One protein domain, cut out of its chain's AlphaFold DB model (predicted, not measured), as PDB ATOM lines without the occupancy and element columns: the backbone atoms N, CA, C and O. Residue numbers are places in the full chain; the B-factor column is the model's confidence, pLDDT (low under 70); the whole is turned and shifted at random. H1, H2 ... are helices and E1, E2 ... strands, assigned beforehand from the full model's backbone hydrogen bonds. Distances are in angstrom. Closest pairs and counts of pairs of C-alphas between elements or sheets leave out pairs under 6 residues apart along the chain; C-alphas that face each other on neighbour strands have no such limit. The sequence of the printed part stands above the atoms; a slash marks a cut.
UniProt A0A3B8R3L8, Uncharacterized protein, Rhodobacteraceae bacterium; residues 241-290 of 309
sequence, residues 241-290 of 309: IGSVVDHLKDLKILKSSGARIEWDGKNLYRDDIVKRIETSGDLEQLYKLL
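What this domain is: This is residues 241 to 290 of the 309 residues of an uncharacterized protein of Rhodobacteraceae bacterium (UniProt A0A3B8R3L8). The domain is a small two-layered body: the strand hairpin E1 and E2 and the helix H2, which follows E2 directly, make one layer, and the helices H1 and H3 make the other. H1 packs on H2 at a steep tilt, coming closest with Gly 242, near its first end, to Val 274, and after the end of H2 the chain folds back through a tight link into the short H3. The printed part has 50 residues, with three named helices and two named strands in the order H1, E1, E2, H2, H3. The class is mixed, and the sheet, E1 - E2, is antiparallel. The whole is compact, with a radius of gyration of the C-alphas of 9.7 A and spans of 26 by 19 by 18 A.

Where its parts are: H1, residues 241 to 250, begins at C-alpha 241 (-10.919, 79.702, -35.039) and is 14.2 A long. E1 is residues 260 to 263 and E2 residues 266 to 269. H2, residues 270 to 280, is 15.5 A long and begins at C-alpha 270 (-9.177, 86.038, -42.193). H3, residues 283 to 287, ends at C-alpha 287 (-3.284, 75.320, -31.901).

How they stand to each other: H1 and H2 touch, closest at the C-alphas of Gly 242 and Val 274, 5.6 A apart. They run opposite ways at a steep tilt of 50 degrees. H1 and H3 only just touch, with 3 pairs of C-alphas within 8 A, the closest being Val 245 and Leu 286 at 7.7 A. In the hairpin E1 and E2, N 263 and O 266 are within hydrogen-bond range at 2.8 A, as are N 261 and O 268 at 2.9 A. H1 and E2 are apart. In H1, H2 and H3 every O i to N i+4 pair is within hydrogen-bond range.

The domain as a whole: The C-alphas farthest apart are those of Gly 258 and Gly 281, at 26.5 A. The printed part has no cut and no long link. Mean pLDDT of the printed part is 84.4, with residue 281 under 70.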
ATOM      1  N   ILE A 241     -12.075  79.860 -34.153       77.88
ATOM      2  CA  ILE A 241     -10.919  79.702 -35.039       77.88
ATOM      3  C   ILE A 241     -10.388  81.071 -35.439       77.88
ATOM      4  O   ILE A 241      -9.199  81.339 -35.282       77.88
ATOM      5  N   GLY A 242     -11.259  81.964 -35.899       80.44
ATOM      6  CA  GLY A 242     -10.854  83.307 -36.269       80.44
ATOM      7  C   GLY A 242     -10.345  84.111 -35.078       80.44
ATOM      8  O   GLY A 242      -9.387  84.855 -35.236       80.44
ATOM      9  N   SER A 243     -10.901  83.917 -33.878       76.06
ATOM     10  CA  SER A 243     -10.393  84.560 -32.655       76.06
ATOM     11  C   SER A 243      -8.967  84.104 -32.327       76.06
ATOM     12  O   SER A 243      -8.128  84.916 -31.941       76.06
ATOM     13  N   VAL A 244      -8.650  82.819 -32.527       78.81
ATOM     14  CA  VAL A 244      -7.276  82.305 -32.393       78.81
ATOM     15  C   VAL A 244      -6.371  82.864 -33.493       78.81
ATOM     16  O   VAL A 244      -5.246  83.267 -33.205       78.81
ATOM     17  N   VAL A 245      -6.851  82.946 -34.736       84.19
ATOM     18  CA  VAL A 245      -6.111  83.568 -35.848       84.19
ATOM     19  C   VAL A 245      -5.791  85.037 -35.542       84.19
ATOM     20  O   VAL A 245      -4.651  85.462 -35.736       84.19
ATOM     21  N   ASP A 246      -6.754  85.796 -35.015       81.69
ATOM     22  CA  ASP A 246      -6.564  87.188 -34.598       81.69
ATOM     23  C   ASP A 246      -5.550  87.290 -33.458       81.69
ATOM     24  O   ASP A 246      -4.610  88.077 -33.540       81.69
ATOM     25  N   HIS A 247      -5.664  86.430 -32.444       82.06
ATOM     26  CA  HIS A 247      -4.723  86.403 -31.329       82.06
ATOM     27  C   HIS A 247      -3.284  86.103 -31.784       82.06
ATOM     28  O   HIS A 247      -2.343  86.799 -31.402       82.06
ATOM     29  N   LEU A 248      -3.090  85.104 -32.651       84.62
ATOM     30  CA  LEU A 248      -1.776  84.765 -33.206       84.62
ATOM     31  C   LEU A 248      -1.212  85.883 -34.095       84.62
ATOM     32  O   LEU A 248       0.005  86.091 -34.135       84.62
ATOM     33  N   LYS A 249      -2.078  86.608 -34.809       86.38
ATOM     34  CA  LYS A 249      -1.705  87.802 -35.575       86.38
ATOM     35  C   LYS A 249      -1.262  88.935 -34.646       86.38
ATOM     36  O   LYS A 249      -0.232  89.553 -34.915       86.38
ATOM     37  N   ASP A 250      -1.977  89.183 -33.553       83.44
ATOM     38  CA  ASP A 250      -1.642  90.221 -32.569       83.44
ATOM     39  C   ASP A 250      -0.316  89.924 -31.853       83.44
ATOM     40  O   ASP A 250       0.512  90.819 -31.660       83.44
ATOM     41  N   LEU A 251      -0.051  88.646 -31.568       83.69
ATOM     42  CA  LEU A 251       1.245  88.157 -31.085       83.69
ATOM     43  C   LEU A 251       2.356  88.187 -32.151       83.69
ATOM     44  O   LEU A 251       3.509  87.882 -31.843       83.69
ATOM     45  N   LYS A 252       2.039  88.565 -33.397       89.94
ATOM     46  CA  LYS A 252       2.945  88.583 -34.560       89.94
ATOM     47  C   LYS A 252       3.535  87.214 -34.918       89.94
ATOM     48  O   LYS A 252       4.560  87.148 -35.596       89.94
ATOM     49  N   ILE A 253       2.883  86.132 -34.490       89.19
ATOM     50  CA  ILE A 253       3.221  84.753 -34.866       89.19
ATOM     51  C   ILE A 253       2.763  84.504 -36.303       89.19
ATOM     52  O   ILE A 253       3.536  84.020 -37.131       89.19
ATOM     53  N   LEU A 254       1.533  84.914 -36.626       90.38
ATOM     54  CA  LEU A 254       1.065  84.977 -38.005       90.38
ATOM     55  C   LEU A 254       1.460  86.319 -38.622       90.38
ATOM     56  O   LEU A 254       1.072  87.390 -38.147       90.38
ATOM     57  N   LYS A 255       2.234  86.267 -39.708       91.44
ATOM     58  CA  LYS A 255       2.598  87.466 -40.466       91.44
ATOM     59  C   LYS A 255       1.365  88.010 -41.176       91.44
ATOM     60  O   LYS A 255       0.550  87.254 -41.696       91.44
ATOM     61  N   SER A 256       1.239  89.331 -41.232       90.19
ATOM     62  CA  SER A 256       0.155  89.990 -41.957       90.19
ATOM     63  C   SER A 256       0.671  91.132 -42.824       90.19
ATOM     64  O   SER A 256       1.689  91.758 -42.528       90.19
ATOM     65  N   SER A 257      -0.038  91.383 -43.920       88.25
ATOM     66  CA  SER A 257       0.179  92.508 -44.824       88.25
ATOM     67  C   SER A 257      -1.170  93.157 -45.116       88.25
ATOM     68  O   SER A 257      -2.009  92.614 -45.840       88.25
ATOM     69  N   GLY A 258      -1.415  94.303 -44.477       86.38
ATOM     70  CA  GLY A 258      -2.731  94.939 -44.466       86.38
ATOM     71  C   GLY A 258      -3.794  94.025 -43.848       86.38
ATOM     72  O   GLY A 258      -3.628  93.528 -42.736       86.38
ATOM     73  N   ALA A 259      -4.887  93.792 -44.578       83.75
ATOM     74  CA  ALA A 259      -5.988  92.930 -44.137       83.75
ATOM     75  C   ALA A 259      -5.729  91.422 -44.337       83.75
ATOM     76  O   ALA A 259      -6.568  90.608 -43.956       83.75
ATOM     77  N   ARG A 260      -4.608  91.037 -44.965       91.06
ATOM     78  CA  ARG A 260      -4.297  89.637 -45.289       91.06
ATOM     79  C   ARG A 260      -3.297  89.043 -44.312       91.06
ATOM     80  O   ARG A 260      -2.386  89.735 -43.858       91.06
ATOM     81  N   ILE A 261      -3.457  87.757 -44.035       93.56
ATOM     82  CA  ILE A 261      -2.637  86.974 -43.111       93.56
ATOM     83  C   ILE A 261      -1.953  85.861 -43.916       93.56
ATOM     84  O   ILE A 261      -2.576  85.233 -44.776       93.56
ATOM     85  N   GLU A 262      -0.661  85.657 -43.677       91.94
ATOM     86  CA  GLU A 262       0.108  84.572 -44.278       91.94
ATOM     87  C   GLU A 262      -0.250  83.253 -43.584       91.94
ATOM     88  O   GLU A 262      -0.021  83.086 -42.386       91.94
ATOM     89  N   TRP A 263      -0.808  82.314 -44.343       89.06
ATOM     90  CA  TRP A 263      -1.184  80.982 -43.888       89.06
ATOM     91  C   TRP A 263      -0.790  79.951 -44.943       89.06
ATOM     92  O   TRP A 263      -1.231  80.036 -46.094       89.06
ATOM     93  N   ASP A 264       0.043  78.978 -44.561       85.06
ATOM     94  CA  ASP A 264       0.496  77.893 -45.447       85.06
ATOM     95  C   ASP A 264       1.082  78.418 -46.783       85.06
ATOM     96  O   ASP A 264       0.694  78.022 -47.883       85.06
ATOM     97  N   GLY A 265       1.959  79.426 -46.684       85.00
ATOM     98  CA  GLY A 265       2.627  80.062 -47.827       85.00
ATOM     99  C   GLY A 265       1.732  80.936 -48.719       85.00
ATOM    100  O   GLY A 265       2.184  81.393 -49.771       85.00
ATOM    101  N   LYS A 266       0.471  81.186 -48.336       89.12
ATOM    102  CA  LYS A 266      -0.473  82.046 -49.071       89.12
ATOM    103  C   LYS A 266      -0.918  83.231 -48.220       89.12
ATOM    104  O   LYS A 266      -1.120  83.094 -47.025       89.12
ATOM    105  N   ASN A 267      -1.145  84.381 -48.853       92.44
ATOM    106  CA  ASN A 267      -1.750  85.547 -48.202       92.44
ATOM    107  C   ASN A 267      -3.266  85.516 -48.401       92.44
ATOM    108  O   ASN A 267      -3.743  85.774 -49.508       92.44
ATOM    109  N   LEU A 268      -4.005  85.202 -47.343       91.69
ATOM    110  CA  LEU A 268      -5.451  84.984 -47.365       91.69
ATOM    111  C   LEU A 268      -6.171  86.024 -46.498       91.69
ATOM    112  O   LEU A 268      -5.560  86.621 -45.608       91.69
ATOM    113  N   TYR A 269      -7.458  86.265 -46.758       92.12
ATOM    114  CA  TYR A 269      -8.283  86.986 -45.790       92.12
ATOM    115  C   TYR A 269      -8.569  86.089 -44.587       92.12
ATOM    116  O   TYR A 269      -8.547  84.863 -44.689       92.12
ATOM    117  N   ARG A 270      -8.850  86.721 -43.447       88.75
ATOM    118  CA  ARG A 270      -9.177  86.038 -42.193       88.75
ATOM    119  C   ARG A 270     -10.258  84.968 -42.387       88.75
ATOM    120  O   ARG A 270     -10.028  83.815 -42.041       88.75
ATOM    121  N   ASP A 271     -11.364  85.319 -43.034       85.56
ATOM    122  CA  ASP A 271     -12.495  84.404 -43.236       85.56
ATOM    123  C   ASP A 271     -12.148  83.227 -44.164       85.56
ATOM    124  O   ASP A 271     -12.636  82.114 -43.970       85.56
ATOM    125  N   ASP A 272     -11.245  83.429 -45.133       88.75
ATOM    126  CA  ASP A 272     -10.749  82.349 -45.997       88.75
ATOM    127  C   ASP A 272      -9.886  81.350 -45.210       88.75
ATOM    128  O   ASP A 272      -9.924  80.149 -45.484       88.75
ATOM    129  N   ILE A 273      -9.107  81.832 -44.234       88.19
ATOM    130  CA  ILE A 273      -8.304  80.987 -43.340       88.19
ATOM    131  C   ILE A 273      -9.225  80.177 -42.434       88.19
ATOM    132  O   ILE A 273      -9.074  78.958 -42.372       88.19
ATOM    133  N   VAL A 274     -10.201  80.832 -41.796       85.69
ATOM    134  CA  VAL A 274     -11.199  80.173 -40.939       85.69
ATOM    135  C   VAL A 274     -11.898  79.057 -41.708       85.69
ATOM    136  O   VAL A 274     -11.815  77.894 -41.319       85.69
ATOM    137  N   LYS A 275     -12.465  79.380 -42.876       85.38
ATOM    138  CA  LYS A 275     -13.164  78.410 -43.722       85.38
ATOM    139  C   LYS A 275     -12.267  77.245 -44.139       85.38
ATOM    140  O   LYS A 275     -12.728  76.105 -44.220       85.38
ATOM    141  N   ARG A 276     -10.988  77.512 -44.428       87.44
ATOM    142  CA  ARG A 276     -10.026  76.467 -44.794       87.44
ATOM    143  C   ARG A 276      -9.787  75.516 -43.627       87.44
ATOM    144  O   ARG A 276      -9.922  74.319 -43.843       87.44
ATOM    145  N   ILE A 277      -9.511  76.037 -42.431       85.38
ATOM    146  CA  ILE A 277      -9.268  75.242 -41.216       85.38
ATOM    147  C   ILE A 277     -10.503  74.405 -40.855       85.38
ATOM    148  O   ILE A 277     -10.372  73.217 -40.563       85.38
ATOM    149  N   GLU A 278     -11.703  74.985 -40.943       79.75
ATOM    150  CA  GLU A 278     -12.965  74.270 -40.704       79.75
ATOM    151  C   GLU A 278     -13.196  73.124 -41.699       79.75
ATOM    152  O   GLU A 278     -13.705  72.071 -41.326       79.75
ATOM    153  N   THR A 279     -12.816  73.315 -42.967       81.00
ATOM    154  CA  THR A 279     -13.045  72.322 -44.029       81.00
ATOM    155  C   THR A 279     -11.978  71.226 -44.042       81.00
ATOM    156  O   THR A 279     -12.289  70.077 -44.356       81.00
ATOM    157  N   SER A 280     -10.719  71.559 -43.745       78.25
ATOM    158  CA  SER A 280      -9.606  70.604 -43.763       78.25
ATOM    159  C   SER A 280      -9.425  69.846 -42.447       78.25
ATOM    160  O   SER A 280      -8.802  68.788 -42.451       78.25
ATOM    161  N   GLY A 281      -9.980  70.351 -41.340       64.50
ATOM    162  CA  GLY A 281      -9.784  69.775 -40.009       64.50
ATOM    163  C   GLY A 281      -8.429  70.118 -39.380       64.50
ATOM    164  O   GLY A 281      -8.066  69.525 -38.368       64.50
ATOM    165  N   ASP A 282      -7.697  71.098 -39.923       73.50
ATOM    166  CA  ASP A 282      -6.345  71.496 -39.484       73.50
ATOM    167  C   ASP A 282      -6.328  72.314 -38.169       73.50
ATOM    168  O   ASP A 282      -5.435  73.129 -37.928       73.50
ATOM    169  N   LEU A 283      -7.306  72.105 -37.284       75.69
ATOM    170  CA  LEU A 283      -7.394  72.764 -35.971       75.69
ATOM    171  C   LEU A 283      -6.119  72.562 -35.139       75.69
ATOM    172  O   LEU A 283      -5.657  73.480 -34.465       75.69
ATOM    173  N   GLU A 284      -5.517  71.378 -35.221       77.44
ATOM    174  CA  GLU A 284      -4.287  71.054 -34.498       77.44
ATOM    175  C   GLU A 284      -3.090  71.888 -34.983       77.44
ATOM    176  O   GLU A 284      -2.273  72.327 -34.175       77.44
ATOM    177  N   GLN A 285      -3.002  72.165 -36.289       81.94
ATOM    178  CA  GLN A 285      -1.951  73.021 -36.842       81.94
ATOM    179  C   GLN A 285      -2.068  74.447 -36.301       81.94
ATOM    180  O   GLN A 285      -1.055  75.063 -35.976       81.94
ATOM    181  N   LEU A 286      -3.296  74.958 -36.183       81.44
ATOM    182  CA  LEU A 286      -3.560  76.271 -35.608       81.44
ATOM    183  C   LEU A 286      -3.174  76.322 -34.126       81.44
ATOM    184  O   LEU A 286      -2.477  77.247 -33.712       81.44
ATOM    185  N   TYR A 287      -3.577  75.328 -33.334       77.00
ATOM    186  CA  TYR A 287      -3.284  75.320 -31.901       77.00
ATOM    187  C   TYR A 287      -1.802  75.117 -31.580       77.00
ATOM    188  O   TYR A 287      -1.315  75.720 -30.628       77.00
ATOM    189  N   LYS A 288      -1.052  74.383 -32.411       82.88
ATOM    190  CA  LYS A 288       0.415  74.261 -32.295       82.88
ATOM    191  C   LYS A 288       1.163  75.592 -32.375       82.88
ATOM    192  O   LYS A 288       2.307  75.673 -31.939       82.88
ATOM    193  N   LEU A 289       0.542  76.631 -32.935       83.44
ATOM    194  CA  LEU A 289       1.122  77.970 -32.998       83.44
ATOM    195  C   LEU A 289       0.903  78.776 -31.710       83.44
ATOM    196  O   LEU A 289       1.534  79.821 -31.549       83.44
ATOM    197  N   LEU A 290       0.023  78.332 -30.804       79.12
ATOM    198  CA  LEU A 290      -0.236  79.038 -29.553       79.12
ATOM    199  C   LEU A 290       0.981  78.955 -28.615       79.12
ATOM    200  O   LEU A 290       1.549  77.874 -28.423       79.12
TER     201      LEU A 290